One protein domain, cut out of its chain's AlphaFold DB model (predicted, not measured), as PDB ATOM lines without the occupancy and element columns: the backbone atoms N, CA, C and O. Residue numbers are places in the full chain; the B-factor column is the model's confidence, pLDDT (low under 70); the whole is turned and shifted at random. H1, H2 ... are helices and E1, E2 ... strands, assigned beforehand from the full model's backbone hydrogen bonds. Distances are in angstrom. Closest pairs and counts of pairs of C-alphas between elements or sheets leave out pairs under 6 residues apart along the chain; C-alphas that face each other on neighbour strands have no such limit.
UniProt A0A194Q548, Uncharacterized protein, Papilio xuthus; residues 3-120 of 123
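Overview. This is residues 3 to 120 of the 123 residues of an uncharacterized protein of Papilio xuthus (UniProt A0A194Q548). A small, strongly turned sheet of four strands, E1, E2, E4 and E3, makes the core, with the long helix H1 packed across it near the last residue of E4 and the first of E3, and the short helix H2 grazing it. The two-stranded hairpin of E5 and E6 packs by E4 on the side away from the helices, and its 25-residue link runs far out to the end opposite H1. The printed part has 118 residues with two named helices and six named strands, in the order E1 H1 E2 H2 E3 E4 E5 E6; the larger sheet is mixed, the smaller antiparallel. The class is mixed, helices and strands, with under half of the residues in named elements. The whole is only just compact, close to loose, with a radius of gyration of the C-alphas of 15.8 A, and is elongated, spanning 52 by 32 by 20 A.

Along the chain. E1, residues 3 to 5, begins at C-alpha 3, (209.127, 141.059, 97.594). H1 is residues 12 to 27, 21.9 A long, and E2 residues 33 to 37, 13.1 A. H2 is residues 41 to 45 and E3 residues 50 to 52. E4 is residues 70 to 75, 16.3 A, and E5 residues 83 to 89, 15.7 A. E6, residues 115 to 119, 13.0 A, ends at C-alpha 119, (213.503, 134.084, 111.691).

Arrangement. E1 and E2 are parallel, with N 4 and O 35 2.8 A apart, within hydrogen-bond range; with H1 they form a strand-helix-strand unit, two parallel neighbours with a helix between, whose crossover is right-handed. E2 and E4 are antiparallel, with N 73 and O 34 at 2.8 A. The hairpin E3 and E4 has N 74 and O 51 at 2.8 A. E2, H2 and E3 form a split unit, with E4 between the strands, also right-handed. H1 and the sheet make two layers, a helix on one face; its height is 8.1 A, and its closest C-alphas to E4 are Ala 22 and Ala 75, 5.2 A. H2 only grazes the sheet. In both helices every O i to N i+4 pair is within hydrogen-bond range. The hairpin E5 and E6 has N 118 and O 86 at 2.9 A; the closest C-alphas of E4 and E6 are Ala 71 and Leu 115, 7.4 A.

Size, cuts and confidence. The C-alphas farthest apart are those of Ala 27 and Trp 103, 53.1 A. The printed part has no cut. The links E3 to E4 and E5 to E6 are long, and in the latter residues 100 to 101 pair with residues 104 to 105, antiparallel. The mean pLDDT of the printed part is 90.0, and no printed residue is under 70.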
ATOM      1  N   ASN A   3     210.460 141.470  98.016       93.81
ATOM      2  CA  ASN A   3     209.127 141.059  97.594       93.81
ATOM      3  C   ASN A   3     209.158 140.631  96.118       93.81
ATOM      4  O   ASN A   3     209.647 141.388  95.277       93.81
ATOM      5  N   VAL A   4     208.634 139.449  95.806       93.25
ATOM      6  CA  VAL A   4     208.608 138.880  94.454       93.25
ATOM      7  C   VAL A   4     207.168 138.764  93.969       93.25
ATOM      8  O   VAL A   4     206.280 138.315  94.689       93.25
ATOM      9  N   GLN A   5     206.936 139.178  92.726       92.50
ATOM     10  CA  GLN A   5     205.661 138.978  92.052       92.50
ATOM     11  C   GLN A   5     205.903 138.560  90.603       92.50
ATOM     12  O   GLN A   5     206.179 139.387  89.733       92.50
ATOM     13  N   CYS A   6     205.768 137.268  90.345       91.56
ATOM     14  CA  CYS A   6     205.809 136.677  89.021       91.56
ATOM     15  C   CYS A   6     204.383 136.600  88.470       91.56
ATOM     16  O   CYS A   6     203.513 135.955  89.048       91.56
ATOM     17  N   ARG A   7     204.133 137.261  87.338       87.94
ATOM     18  CA  ARG A   7     202.851 137.135  86.616       87.94
ATOM     19  C   ARG A   7     202.872 136.018  85.576       87.94
ATOM     20  O   ARG A   7     201.818 135.534  85.183       87.94
ATOM     21  N   GLU A   8     204.071 135.626  85.167       90.50
ATOM     22  CA  GLU A   8     204.368 134.662  84.113       90.50
ATOM     23  C   GLU A   8     205.543 133.771  84.567       90.50
ATOM     24  O   GLU A   8     206.205 134.092  85.566       90.50
ATOM     25  N   PRO A   9     205.812 132.643  83.881       90.69
ATOM     26  CA  PRO A   9     207.029 131.864  84.094       90.69
ATOM     27  C   PRO A   9     208.286 132.735  83.977       90.69
ATOM     28  O   PRO A   9     208.370 133.595  83.101       90.69
ATOM     29  N   LEU A  10     209.257 132.520  84.866       90.69
ATOM     30  CA  LEU A  10     210.512 133.264  84.841       90.69
ATOM     31  C   LEU A  10     211.343 132.837  83.631       90.69
ATOM     32  O   LEU A  10     211.533 131.646  83.384       90.69
ATOM     33  N   VAL A  11     211.869 133.814  82.895       92.62
ATOM     34  CA  VAL A  11     212.851 133.554  81.834       92.62
ATOM     35  C   VAL A  11     214.266 133.493  82.407       92.62
ATOM     36  O   VAL A  11     214.542 134.032  83.479       92.62
ATOM     37  N   GLU A  12     215.188 132.880  81.663       91.00
ATOM     38  CA  GLU A  12     216.570 132.637  82.100       91.00
ATOM     39  C   GLU A  12     217.286 133.903  82.597       91.00
ATOM     40  O   GLU A  12     217.934 133.874  83.641       91.00
ATOM     41  N   GLU A  13     217.104 135.043  81.920       93.00
ATOM     42  CA  GLU A  13     217.686 136.323  82.340       93.00
ATOM     43  C   GLU A  13     217.179 136.771  83.722       93.00
ATOM     44  O   GLU A  13     217.947 137.255  84.555       93.00
ATOM     45  N   GLN A  14     215.884 136.595  84.000       92.31
ATOM     46  CA  GLN A  14     215.291 136.967  85.287       92.31
ATOM     47  C   GLN A  14     215.778 136.038  86.401       92.31
ATOM     48  O   GLN A  14     216.114 136.520  87.485       92.31
ATOM     49  N   CYS A  15     215.870 134.736  86.117       91.88
ATOM     50  CA  CYS A  15     216.461 133.761  87.030       91.88
ATOM     51  C   CYS A  15     217.907 134.138  87.351       91.88
ATOM     52  O   CYS A  15     218.241 134.278  88.521       91.88
ATOM     53  N   ALA A  16     218.735 134.408  86.337       91.88
ATOM     54  CA  ALA A  16     220.134 134.794  86.518       91.88
ATOM     55  C   ALA A  16     220.289 136.065  87.367       91.88
ATOM     56  O   ALA A  16     221.193 136.154  88.199       91.88
ATOM     57  N   ARG A  17     219.390 137.043  87.207       92.62
ATOM     58  CA  ARG A  17     219.376 138.255  88.039       92.62
ATOM     59  C   ARG A  17     219.058 137.950  89.500       92.62
ATOM     60  O   ARG A  17     219.773 138.437  90.370       92.62
ATOM     61  N   LEU A  18     218.009 137.176  89.779       92.94
ATOM     62  CA  LEU A  18     217.630 136.801  91.148       92.94
ATOM     63  C   LEU A  18     218.716 135.950  91.817       92.94
ATOM     64  O   LEU A  18     219.099 136.219  92.955       92.94
ATOM     65  N   ASP A  19     219.264 134.990  91.077       92.75
ATOM     66  CA  ASP A  19     220.335 134.107  91.534       92.75
ATOM     67  C   ASP A  19     221.620 134.908  91.810       92.75
ATOM     68  O   ASP A  19     222.272 134.710  92.831       92.75
ATOM     69  N   GLY A  20     221.933 135.915  90.986       94.25
ATOM     70  CA  GLY A  20     223.034 136.850  91.234       94.25
ATOM     71  C   GLY A  20     222.877 137.655  92.531       94.25
ATOM     72  O   GLY A  20     223.858 137.854  93.250       94.25
ATOM     73  N   VAL A  21     221.654 138.079  92.874       94.94
ATOM     74  CA  VAL A  21     221.378 138.738  94.165       94.94
ATOM     75  C   VAL A  21     221.583 137.759  95.326       94.94
ATOM     76  O   VAL A  21     222.192 138.136  96.329       94.94
ATOM     77  N   ALA A  22     221.127 136.510  95.191       94.69
ATOM     78  CA  ALA A  22     221.330 135.469  96.200       94.69
ATOM     79  C   ALA A  22     222.823 135.172  96.421       94.69
ATOM     80  O   ALA A  22     223.292 135.193  97.559       94.69
ATOM     81  N   VAL A  23     223.591 134.994  95.343       95.50
ATOM     82  CA  VAL A  23     225.045 134.764  95.393       95.50
ATOM     83  C   VAL A  23     225.771 135.921  96.076       95.50
ATOM     84  O   VAL A  23     226.629 135.690  96.929       95.50
ATOM     85  N   LEU A  24     225.421 137.169  95.747       95.56
ATOM     86  CA  LEU A  24     226.019 138.341  96.387       95.56
ATOM     87  C   LEU A  24     225.712 138.383  97.890       95.56
ATOM     88  O   LEU A  24     226.610 138.631  98.693       95.56
ATOM     89  N   ALA A  25     224.465 138.113  98.282       93.62
ATOM     90  CA  ALA A  25     224.073 138.077  99.688       93.62
ATOM     91  C   ALA A  25     224.835 136.995 100.465       93.62
ATOM     92  O   ALA A  25     225.367 137.281 101.539       93.62
ATOM     93  N   LEU A  26     224.972 135.796  99.890       92.69
ATOM     94  CA  LEU A  26     225.751 134.700 100.469       92.69
ATOM     95  C   LEU A  26     227.229 135.076 100.635       92.69
ATOM     96  O   LEU A  26     227.788 134.901 101.718       92.69
ATOM     97  N   ALA A  27     227.850 135.664  99.607       94.69
ATOM     98  CA  ALA A  27     229.243 136.113  99.664       94.69
ATOM     99  C   ALA A  27     229.472 137.177 100.754       94.69
ATOM    100  O   ALA A  27     230.506 137.175 101.426       94.69
ATOM    101  N   CYS A  28     228.496 138.061 100.963       93.56
ATOM    102  CA  CYS A  28     228.533 139.100 101.991       93.56
ATOM    103  C   CYS A  28     228.028 138.640 103.370       93.56
ATOM    104  O   CYS A  28     228.035 139.447 104.298       93.56
ATOM    105  N   LYS A  29     227.600 137.378 103.524       89.69
ATOM    106  CA  LYS A  29     226.968 136.845 104.748       89.69
ATOM    107  C   LYS A  29     225.752 137.666 105.200       89.69
ATOM    108  O   LYS A  29     225.528 137.858 106.393       89.69
ATOM    109  N   LEU A  30     224.981 138.178 104.244       89.06
ATOM    110  CA  LEU A  30     223.771 138.950 104.503       89.06
ATOM    111  C   LEU A  30     222.545 138.027 104.486       89.06
ATOM    112  O   LEU A  30     222.315 137.362 103.475       89.06
ATOM    113  N   PRO A  31     221.717 138.017 105.548       89.06
ATOM    114  CA  PRO A  31     220.441 137.313 105.522       89.06
ATOM    115  C   PRO A  31     219.527 137.888 104.435       89.06
ATOM    116  O   PRO A  31     219.135 139.060 104.482       89.06
ATOM    117  N   LEU A  32     219.172 137.065 103.450       92.00
ATOM    118  CA  LEU A  32     218.295 137.449 102.352       92.00
ATOM    119  C   LEU A  32     217.154 136.449 102.202       92.00
ATOM    120  O   LEU A  32     217.370 135.250 102.064       92.00
ATOM    121  N   PHE A  33     215.944 136.998 102.155       93.00
ATOM    122  CA  PHE A  33     214.719 136.261 101.891       93.00
ATOM    123  C   PHE A  33     213.999 136.859 100.696       93.00
ATOM    124  O   PHE A  33     213.825 138.083 100.643       93.00
ATOM    125  N   PHE A  34     213.543 136.003  99.791       94.81
ATOM    126  CA  PHE A  34     212.590 136.341  98.743       94.81
ATOM    127  C   PHE A  34     211.214 135.855  99.182       94.81
ATOM    128  O   PHE A  34     211.060 134.693  99.530       94.81
ATOM    129  N   ALA A  35     210.209 136.719  99.182       94.31
ATOM    130  CA  ALA A  35     208.863 136.346  99.597       94.31
ATOM    131  C   ALA A  35     207.840 136.919  98.626       94.31
ATOM    132  O   ALA A  35     207.998 138.046  98.166       94.31
ATOM    133  N   GLY A  36     206.794 136.160  98.326       93.38
ATOM    134  CA  GLY A  36     205.706 136.624  97.474       93.38
ATOM    135  C   GLY A  36     205.205 135.537  96.539       93.38
ATOM    136  O   GLY A  36     205.269 134.360  96.884       93.38
ATOM    137  N   ASP A  37     204.665 135.932  95.388       92.25
ATOM    138  CA  ASP A  37     204.090 135.023  94.392       92.25
ATOM    139  C   ASP A  37     205.113 134.705  93.300       92.25
ATOM    140  O   ASP A  37     205.545 135.590  92.563       92.25
ATOM    141  N   PHE A  38     205.476 133.432  93.187       92.56
ATOM    142  CA  PHE A  38     206.414 132.906  92.200       92.56
ATOM    143  C   PHE A  38     205.716 132.307  90.983       92.56
ATOM    144  O   PHE A  38     206.379 131.718  90.135       92.56
ATOM    145  N   HIS A  39     204.400 132.477  90.845       91.44
ATOM    146  CA  HIS A  39     203.565 131.938  89.773       91.44
ATOM    147  C   HIS A  39     203.415 130.403  89.795       91.44
ATOM    148  O   HIS A  39     202.287 129.904  89.805       91.44
ATOM    149  N   ARG A  40     204.525 129.646  89.804       88.62
ATOM    150  CA  ARG A  40     204.596 128.169  89.794       88.62
ATOM    151  C   ARG A  40     205.813 127.671  90.583       88.62
ATOM    152  O   ARG A  40     206.821 128.367  90.637       88.62
ATOM    153  N   TRP A  41     205.754 126.444  91.108       88.06
ATOM    154  CA  TRP A  41     206.907 125.792  91.754       88.06
ATOM    155  C   TRP A  41     208.104 125.612  90.816       88.06
ATOM    156  O   TRP A  41     209.237 125.806  91.242       88.06
ATOM    157  N   ASP A  42     207.862 125.399  89.519       90.69
ATOM    158  CA  ASP A  42     208.922 125.358  88.502       90.69
ATOM    159  C   ASP A  42     209.838 126.595  88.572       90.69
ATOM    160  O   ASP A  42     211.055 126.466  88.503       90.69
ATOM    161  N   ASN A  43     209.276 127.792  88.795       91.19
ATOM    162  CA  ASN A  43     210.056 129.025  88.934       91.19
ATOM    163  C   ASN A  43     210.921 129.038  90.199       91.19
ATOM    164  O   ASN A  43     212.006 129.612  90.186       91.19
ATOM    165  N   ILE A  44     210.446 128.425  91.284       90.25
ATOM    166  CA  ILE A  44     211.196 128.308  92.537       90.25
ATOM    167  C   ILE A  44     212.395 127.380  92.324       90.25
ATOM    168  O   ILE A  44     213.512 127.740  92.681       90.25
ATOM    169  N   HIS A  45     212.199 126.241  91.654       90.75
ATOM    170  CA  HIS A  45     213.275 125.286  91.372       90.75
ATOM    171  C   HIS A  45     214.337 125.808  90.389       90.75
ATOM    172  O   HIS A  45     215.452 125.286  90.361       90.75
ATOM    173  N   LEU A  46     214.032 126.838  89.590       91.00
ATOM    174  CA  LEU A  46     215.022 127.501  88.732       91.00
ATOM    175  C   LEU A  46     216.035 128.348  89.524       91.00
ATOM    176  O   LEU A  46     217.115 128.641  89.004       91.00
ATOM    177  N   LEU A  47     215.714 128.739  90.761       90.19
ATOM    178  CA  LEU A  47     216.574 129.549  91.626       90.19
ATOM    179  C   LEU A  47     217.513 128.645  92.433       90.19
ATOM    180  O   LEU A  47     217.218 128.251  93.556       90.19
ATOM    181  N   LYS A  48     218.664 128.313  91.847       89.75
ATOM    182  CA  LYS A  48     219.586 127.282  92.358       89.75
ATOM    183  C   LYS A  48     220.194 127.602  93.721       89.75
ATOM    184  O   LYS A  48     220.518 126.682  94.462       89.75
ATOM    185  N   ASN A  49     220.381 128.882  94.037       92.50
ATOM    186  CA  ASN A  49     220.951 129.319  95.315       92.50
ATOM    187  C   ASN A  49     219.877 129.717  96.328       92.50
ATOM    188  O   ASN A  49     220.166 130.453  97.272       92.50
ATOM    189  N   CYS A  50     218.636 129.291  96.110       93.12
ATOM    190  CA  CYS A  50     217.529 129.559  97.006       93.12
ATOM    191  C   CYS A  50     216.868 128.251  97.431       93.12
ATOM    192  O   CYS A  50     216.682 127.345  96.622       93.12
ATOM    193  N   GLU A  51     216.453 128.181  98.689       92.50
ATOM    194  CA  GLU A  51     215.682 127.059  99.215       92.50
ATOM    195  C   GLU A  51     214.368 127.568  99.811       92.50
ATOM    196  O   GLU A  51     214.322 128.620 100.455       92.50
ATOM    197  N   SER A  52     213.277 126.837  99.568       92.75
ATOM    198  CA  SER A  52     211.975 127.174 100.140       92.75
ATOM    199  C   SER A  52     211.966 126.901 101.637       92.75
ATOM    200  O   SER A  52     212.256 125.797 102.083       92.75
ATOM    201  N   VAL A  53     211.557 127.903 102.411       93.19
ATOM    202  CA  VAL A  53     211.290 127.766 103.850       93.19
ATOM    203  C   VAL A  53     209.953 127.049 104.084       93.19
ATOM    204  O   VAL A  53     209.722 126.475 105.142       93.19
ATOM    205  N   LEU A  54     209.057 127.085 103.093       91.50
ATOM    206  CA  LEU A  54     207.779 126.381 103.122       91.50
ATOM    207  C   LEU A  54     207.920 124.988 102.499       91.50
ATOM    208  O   LEU A  54     208.497 124.859 101.418       91.50
ATOM    209  N   ASP A  55     207.307 123.981 103.115       88.81
ATOM    210  CA  ASP A  55     207.119 122.673 102.483       88.81
ATOM    211  C   ASP A  55     206.190 122.812 101.258       88.81
ATOM    212  O   ASP A  55     205.148 123.470 101.325       88.81
ATOM    213  N   GLU A  56     206.569 122.208 100.130       89.25
ATOM    214  CA  GLU A  56     205.835 122.294  98.860       89.25
ATOM    215  C   GLU A  56     204.410 121.719  98.940       89.25
ATOM    216  O   GLU A  56     203.503 122.171  98.234       89.25
ATOM    217  N   SER A  57     204.176 120.779  99.858       89.94
ATOM    218  CA  SER A  57     202.851 120.231 100.144       89.94
ATOM    219  C   SER A  57     201.926 121.222 100.853       89.94
ATOM    220  O   SER A  57     200.711 120.999 100.871       89.94
ATOM    221  N   VAL A  58     202.449 122.322 101.417       89.81
ATOM    222  CA  VAL A  58     201.648 123.335 102.113       89.81
ATOM    223  C   VAL A  58     200.867 124.168 101.093       89.81
ATOM    224  O   VAL A  58     201.435 124.942 100.320       89.81
ATOM    225  N   PRO A  59     199.529 124.096 101.112       88.75
ATOM    226  CA  PRO A  59     198.719 124.824 100.151       88.75
ATOM    227  C   PRO A  59     198.623 126.316 100.507       88.75
ATOM    228  O   PRO A  59     198.005 126.726 101.496       88.75
ATOM    229  N   THR A  60     199.171 127.154  99.631       91.62
ATOM    230  CA  THR A  60     199.262 128.617  99.804       91.62
ATOM    231  C   THR A  60     198.086 129.382  99.199       91.62
ATOM    232  O   THR A  60     198.098 130.607  99.107       91.62
ATOM    233  N   LYS A  61     197.027 128.656  98.825       89.88
ATOM    234  CA  LYS A  61     195.793 129.196  98.250       89.88
ATOM    235  C   LYS A  61     194.566 128.709  99.004       89.88
ATOM    236  O   LYS A  61     194.571 127.619  99.589       89.88
ATOM    237  N   VAL A  62     193.515 129.519  98.958       85.88
ATOM    238  CA  VAL A  62     192.175 129.174  99.451       85.88
ATOM    239  C   VAL A  62     191.277 128.719  98.298       85.88
ATOM    240  O   VAL A  62     190.461 127.819  98.484       85.88
ATOM    241  N   ASP A  63     191.458 129.293  97.107       81.50
ATOM    242  CA  ASP A  63     190.707 128.946  95.899       81.50
ATOM    243  C   ASP A  63     191.585 128.153  94.919       81.50
ATOM    244  O   ASP A  63     192.615 128.640  94.456       81.50
ATOM    245  N   VAL A  64     191.176 126.932  94.574       76.31
ATOM    246  CA  VAL A  64     191.918 126.050  93.652       76.31
ATOM    247  C   VAL A  64     191.920 126.594  92.219       76.31
ATOM    248  O   VAL A  64     192.843 126.314  91.459       76.31
ATOM    249  N   SER A  65     190.917 127.397  91.853       79.31
ATOM    250  CA  SER A  65     190.831 128.028  90.533       79.31
ATOM    251  C   SER A  65     191.769 129.228  90.378       79.31
ATOM    252  O   SER A  65     192.042 129.659  89.258       79.31
ATOM    253  N   SER A  66     192.298 129.752  91.489       80.75
ATOM    254  CA  SER A  66     193.237 130.866  91.458       80.75
ATOM    255  C   SER A  66     194.640 130.413  91.032       80.75
ATOM    256  O   SER A  66     195.187 129.413  91.518       80.75
ATOM    257  N   GLY A  67     195.219 131.138  90.071       79.12
ATOM    258  CA  GLY A  67     196.610 130.963  89.647       79.12
ATOM    259  C   GLY A  67     197.600 131.422  90.723       79.12
ATOM    260  O   GLY A  67     197.197 131.937  91.762       79.12
ATOM    261  N   GLY A  68     198.895 131.237  90.477       83.75
ATOM    262  CA  GLY A  68     199.951 131.678  91.390       83.75
ATOM    263  C   GLY A  68     200.372 130.626  92.416       83.75
ATOM    264  O   GLY A  68     199.643 129.662  92.694       83.75
ATOM    265  N   GLN A  69     201.566 130.834  92.966       89.31
ATOM    266  CA  GLN A  69     202.175 130.016  94.008       89.31
ATOM    267  C   GLN A  69     203.005 130.919  94.913       89.31
ATOM    268  O   GLN A  69     204.080 131.384  94.534       89.31
ATOM    269  N   SER A  70     202.512 131.154  96.126       92.69
ATOM    270  CA  SER A  70     203.263 131.937  97.099       92.69
ATOM    271  C   SER A  70     204.319 131.082  97.791       92.69
ATOM    272  O   SER A  70     204.064 129.916  98.093       92.69
ATOM    273  N   ALA A  71     205.484 131.663  98.064       93.94
ATOM    274  CA  ALA A  71     206.547 131.026  98.831       93.94
ATOM    275  C   ALA A  71     207.399 132.063  99.574       93.94
ATOM    276  O   ALA A  71     207.334 133.267  99.304       93.94
ATOM    277  N   ILE A  72     208.204 131.566 100.510       94.56
ATOM    278  CA  ILE A  72     209.303 132.293 101.143       94.56
ATOM    279  C   ILE A  72     210.555 131.471 100.862       94.56
ATOM    280  O   ILE A  72     210.597 130.296 101.218       94.56
ATOM    281  N   LEU A  73     211.544 132.071 100.212       94.06
ATOM    282  CA  LEU A  73     212.811 131.443  99.870       94.06
ATOM    283  C   LEU A  73     213.936 132.099 100.667       94.06
ATOM    284  O   LEU A  73     214.029 133.330 100.697       94.06
ATOM    285  N   SER A  74     214.795 131.293 101.275       93.69
ATOM    286  CA  SER A  74     216.073 131.736 101.828       93.69
ATOM    287  C   SER A  74     217.136 131.701 100.738       93.69
ATOM    288  O   SER A  74     217.161 130.763  99.947       93.69
ATOM    289  N   ALA A  75     218.033 132.686 100.706       93.25
ATOM    290  CA  ALA A  75     219.290 132.526  99.982       93.25
ATOM    291  C   ALA A  75     220.175 131.515 100.737       93.25
ATOM    292  O   ALA A  75     220.433 131.692 101.929       93.25
ATOM    293  N   GLY A  76     220.636 130.469 100.051       88.56
ATOM    294  CA  GLY A  76     221.341 129.330 100.646       88.56
ATOM    295  C   GLY A  76     220.421 128.343 101.369       88.56
ATOM    296  O   GLY A  76     219.198 128.439 101.288       88.56
ATOM    297  N   GLU A  77     221.030 127.388 102.074       85.44
ATOM    298  CA  GLU A  77     220.301 126.324 102.771       85.44
ATOM    299  C   GLU A  77     219.535 126.861 103.985       85.44
ATOM    300  O   GLU A  77     220.113 127.535 104.844       85.44
ATOM    301  N   VAL A  78     218.262 126.487 104.126       82.19
ATOM    302  CA  VAL A  78     217.398 126.861 105.256       82.19
ATOM    303  C   VAL A  78     218.032 126.437 106.580       82.19
ATOM    304  O   VAL A  78     218.027 127.224 107.523       82.19
ATOM    305  N   ALA A  79     218.666 125.261 106.630       76.00
ATOM    306  CA  ALA A  79     219.349 124.741 107.820       76.00
ATOM    307  C   ALA A  79     220.511 125.624 108.319       76.00
ATOM    308  O   ALA A  79     220.845 125.589 109.502       76.00
ATOM    309  N   THR A  80     221.130 126.407 107.430       74.19
ATOM    310  CA  THR A  80     222.238 127.325 107.760       74.19
ATOM    311  C   THR A  80     221.819 128.794 107.741       74.19
ATOM    312  O   THR A  80     222.614 129.682 108.056       74.19
ATOM    313  N   SER A  81     220.567 129.055 107.368       79.38
ATOM    314  CA  SER A  81     219.986 130.386 107.294       79.38
ATOM    315  C   SER A  81     219.602 130.923 108.677       79.38
ATOM    316  O   SER A  81     219.770 130.274 109.707       79.38
ATOM    317  N   SER A  82     219.040 132.133 108.702       83.00
ATOM    318  CA  SER A  82     218.416 132.670 109.916       83.00
ATOM    319  C   SER A  82     217.019 132.095 110.178       83.00
ATOM    320  O   SER A  82     216.454 132.389 111.224       83.00
ATOM    321  N   CYS A  83     216.442 131.270 109.299       83.06
ATOM    322  CA  CYS A  83     215.187 130.582 109.599       83.06
ATOM    323  C   CYS A  83     215.398 129.458 110.614       83.06
ATOM    324  O   CYS A  83     216.383 128.729 110.563       83.06
ATOM    325  N   ASN A  84     214.433 129.274 111.511       82.25
ATOM    326  CA  ASN A  84     214.469 128.191 112.497       82.25
ATOM    327  C   ASN A  84     213.709 126.925 112.049       82.25
ATOM    328  O   ASN A  84     213.523 126.004 112.839       82.25
ATOM    329  N   GLY A  85     213.260 126.893 110.791       74.12
ATOM    330  CA  GLY A  85     212.541 125.769 110.190       74.12
ATOM    331  C   GLY A  85     211.023 125.781 110.389       74.12
ATOM    332  O   GLY A  85     210.351 124.898 109.861       74.12
ATOM    333  N   HIS A  86     210.451 126.760 111.097       88.62
ATOM    334  CA  HIS A  86     208.999 126.899 111.195       88.62
ATOM    335  C   HIS A  86     208.461 127.902 110.179       88.62
ATOM    336  O   HIS A  86     208.832 129.077 110.177       88.62
ATOM    337  N   ALA A  87     207.537 127.441 109.339       93.75
ATOM    338  CA  ALA A  87     206.786 128.281 108.422       93.75
ATOM    339  C   ALA A  87     205.460 127.614 108.045       93.75
ATOM    340  O   ALA A  87     205.361 126.387 108.001       93.75
ATOM    341  N   ALA A  88     204.425 128.409 107.767       94.19
ATOM    342  CA  ALA A  88     203.156 127.878 107.273       94.19
ATOM    343  C   ALA A  88     202.305 128.926 106.542       94.19
ATOM    344  O   ALA A  88     202.576 130.129 106.550       94.19
ATOM    345  N   ALA A  89     201.215 128.449 105.941       94.19
ATOM    346  CA  ALA A  89     200.154 129.283 105.396       94.19
ATOM    347  C   ALA A  89     199.058 129.532 106.448       94.19
ATOM    348  O   ALA A  89     198.505 128.595 107.030       94.19
ATOM    349  N   ILE A  90     198.694 130.796 106.662       92.81
ATOM    350  CA  ILE A  90     197.580 131.184 107.533       92.81
ATOM    351  C   ILE A  90     196.285 131.004 106.751       92.81
ATOM    352  O   ILE A  90     196.080 131.646 105.730       92.81
ATOM    353  N   ARG A  91     195.403 130.128 107.233       88.88
ATOM    354  CA  ARG A  91     194.109 129.827 106.588       88.88
ATOM    355  C   ARG A  91     192.907 130.153 107.457       88.88
ATOM    356  O   ARG A  91     191.844 130.507 106.948       88.88
ATOM    357  N   SER A  92     193.076 130.019 108.769       88.75
ATOM    358  CA  SER A  92     192.028 130.345 109.728       88.75
ATOM    359  C   SER A  92     191.699 131.834 109.663       88.75
ATOM    360  O   SER A  92     192.591 132.665 109.516       88.75
ATOM    361  N   GLY A  93     190.411 132.166 109.737       87.75
ATOM    362  CA  GLY A  93     189.936 133.552 109.710       87.75
ATOM    363  C   GLY A  93     189.991 134.245 108.345       87.75
ATOM    364  O   GLY A  93     189.521 135.372 108.237       87.75
ATOM    365  N   LEU A  94     190.492 133.592 107.286       89.25
ATOM    366  CA  LEU A  94     190.512 134.191 105.945       89.25
ATOM    367  C   LEU A  94     189.146 134.233 105.267       89.25
ATOM    368  O   LEU A  94     188.995 134.941 104.278       89.25
ATOM    369  N   SER A  95     188.170 133.460 105.741       89.69
ATOM    370  CA  SER A  95     186.811 133.458 105.199       89.69
ATOM    371  C   SER A  95     185.839 134.100 106.176       89.69
ATOM    372  O   SER A  95     185.912 133.856 107.379       89.69
ATOM    373  N   HIS A  96     184.900 134.882 105.652       92.25
ATOM    374  CA  HIS A  96     183.877 135.546 106.454       92.25
ATOM    375  C   HIS A  96     182.518 135.463 105.755       92.25
ATOM    376  O   HIS A  96     182.436 135.611 104.538       92.25
ATOM    377  N   LEU A  97     181.438 135.252 106.518       94.12
ATOM    378  CA  LEU A  97     180.085 135.067 105.967       94.12
ATOM    379  C   LEU A  97     179.641 136.241 105.085       94.12
ATOM    380  O   LEU A  97     179.013 136.025 104.059       94.12
ATOM    381  N   ALA A  98     180.026 137.467 105.438       93.94
ATOM    382  CA  ALA A  98     179.681 138.662 104.665       93.94
ATOM    383  C   ALA A  98     180.497 138.856 103.369       93.94
ATOM    384  O   ALA A  98     180.248 139.811 102.639       93.94
ATOM    385  N   ILE A  99     181.478 137.996 103.078       91.94
ATOM    386  CA  ILE A  99     182.248 138.061 101.830       91.94
ATOM    387  C   ILE A  99     181.560 137.156 100.793       91.94
ATOM    388  O   ILE A  99     181.266 136.000 101.102       91.94
ATOM    389  N   PRO A 100     181.286 137.634  99.569       89.81
ATOM    390  CA  PRO A 100     180.734 136.794  98.507       89.81
ATOM    391  C   PRO A 100     181.714 135.715  98.015       89.81
ATOM    392  O   PRO A 100     182.924 135.931  97.954       89.81
ATOM    393  N   ARG A 101     181.186 134.564  97.594       88.88
ATOM    394  CA  ARG A 101     181.895 133.466  96.916       88.88
ATOM    395  C   ARG A 101     181.071 133.001  95.715       88.88
ATOM    396  O   ARG A 101     180.284 132.056  95.811       88.88
ATOM    397  N   GLY A 102     181.203 133.697  94.588       86.62
ATOM    398  CA  GLY A 102     180.312 133.498  93.443       86.62
ATOM    399  C   GLY A 102     178.857 133.770  93.835       86.62
ATOM    400  O   GLY A 102     178.554 134.830  94.372       86.62
ATOM    401  N   TRP A 103     177.971 132.792  93.626       90.06
ATOM    402  CA  TRP A 103     176.550 132.867  94.007       90.06
ATOM    403  C   TRP A 103     176.264 132.461  95.468       90.06
ATOM    404  O   TRP A 103     175.114 132.230  95.831       90.06
ATOM    405  N   SER A 104     177.297 132.349  96.307       88.25
ATOM    406  CA  SER A 104     177.193 131.957  97.720       88.25
ATOM    407  C   SER A 104     177.871 132.965  98.661       88.25
ATOM    408  O   SER A 104     178.579 133.864  98.210       88.25
ATOM    409  N   TRP A 105     177.647 132.823  99.971       91.75
ATOM    410  CA  TRP A 105     178.280 133.609 101.044       91.75
ATOM    411  C   TRP A 105     179.434 132.829 101.700       91.75
ATOM    412  O   TRP A 105     179.566 131.625 101.486       91.75
ATOM    413  N   GLY A 106     180.270 133.484 102.515       90.38
ATOM    414  CA  GLY A 106     181.414 132.822 103.168       90.38
ATOM    415  C   GLY A 106     182.698 132.808 102.334       90.38
ATOM    416  O   GLY A 106     183.506 131.882 102.430       90.38
ATOM    417  N   GLY A 107     182.884 133.799 101.470       91.56
ATOM    418  CA  GLY A 107     184.060 133.963 100.625       91.56
ATOM    419  C   GLY A 107     185.347 134.256 101.389       91.56
ATOM    420  O   GLY A 107     185.304 134.697 102.541       91.56
ATOM    421  N   PRO A 108     186.503 133.977 100.763       91.31
ATOM    422  CA  PRO A 108     187.785 134.354 101.317       91.31
ATOM    423  C   PRO A 108     188.081 135.838 101.056       91.31
ATOM    424  O   PRO A 108     187.729 136.374 100.009       91.31
ATOM    425  N   ALA A 109     188.782 136.494 101.977       89.62
ATOM    426  CA  ALA A 109     189.278 137.860 101.799       89.62
ATOM    427  C   ALA A 109     190.337 137.967 100.683       89.62
ATOM    428  O   ALA A 109     190.562 139.046 100.143       89.62
ATOM    429  N   SER A 110     190.986 136.849 100.344       88.56
ATOM    430  CA  SER A 110     191.986 136.732  99.283       88.56
ATOM    431  C   SER A 110     192.002 135.300  98.731       88.56
ATOM    432  O   SER A 110     191.836 134.356  99.507       88.56
ATOM    433  N   PRO A 111     192.246 135.098  97.423       87.06
ATOM    434  CA  PRO A 111     192.498 133.765  96.873       87.06
ATOM    435  C   PRO A 111     193.802 133.133  97.402       87.06
ATOM    436  O   PRO A 111     193.917 131.906  97.430       87.06
ATOM    437  N   HIS A 112     194.746 133.951  97.879       88.94
ATOM    438  CA  HIS A 112     196.032 133.529  98.441       88.94
ATOM    439  C   HIS A 112     196.034 133.572  99.971       88.94
ATOM    440  O   HIS A 112     195.496 134.503 100.578       88.94
ATOM    441  N   CYS A 113     196.699 132.596 100.583       91.12
ATOM    442  CA  CYS A 113     196.961 132.570 102.016       91.12
ATOM    443  C   CYS A 113     198.145 133.491 102.353       91.12
ATOM    444  O   CYS A 113     199.184 133.387 101.698       91.12
ATOM    445  N   PRO A 114     198.067 134.323 103.406       92.38
ATOM    446  CA  PRO A 114     199.256 134.903 104.010       92.38
ATOM    447  C   PRO A 114     200.213 133.795 104.452       92.38
ATOM    448  O   PRO A 114     199.779 132.771 104.987       92.38
ATOM    449  N   LEU A 115     201.506 134.008 104.242       93.81
ATOM    450  CA  LEU A 115     202.555 133.101 104.695       93.81
ATOM    451  C   LEU A 115     203.270 133.707 105.897       93.81
ATOM    452  O   LEU A 115     203.421 134.926 105.981       93.81
ATOM    453  N   TRP A 116     203.730 132.855 106.804       93.69
ATOM    454  CA  TRP A 116     204.619 133.243 107.892       93.69
ATOM    455  C   TRP A 116     205.798 132.279 107.967       93.69
ATOM    456  O   TRP A 116     205.677 131.115 107.589       93.69
ATOM    457  N   ALA A 117     206.921 132.787 108.462       92.88
ATOM    458  CA  ALA A 117     208.102 132.017 108.815       92.88
ATOM    459  C   ALA A 117     208.740 132.643 110.056       92.88
ATOM    460  O   ALA A 117     208.675 133.862 110.241       92.88
ATOM    461  N   GLU A 118     209.350 131.822 110.897       91.81
ATOM    462  CA  GLU A 118     210.139 132.279 112.035       91.81
ATOM    463  C   GLU A 118     211.601 132.495 111.618       91.81
ATOM    464  O   GLU A 118     212.220 131.676 110.930       91.81
ATOM    465  N   ILE A 119     212.150 133.640 112.029       88.25
ATOM    466  CA  ILE A 119     213.503 134.084 111.691       88.25
ATOM    467  C   ILE A 119     214.208 134.488 112.987       88.25
ATOM    468  O   ILE A 119     213.692 135.296 113.760       88.25
ATOM    469  N   ASN A 120     215.404 133.950 113.198       85.50
ATOM    470  CA  ASN A 120     216.325 134.348 114.246       85.50
ATOM    471  C   ASN A 120     216.929 135.706 113.887       85.50
ATOM    472  O   ASN A 120     217.694 135.831 112.929       85.50
TER     473      ASN A 120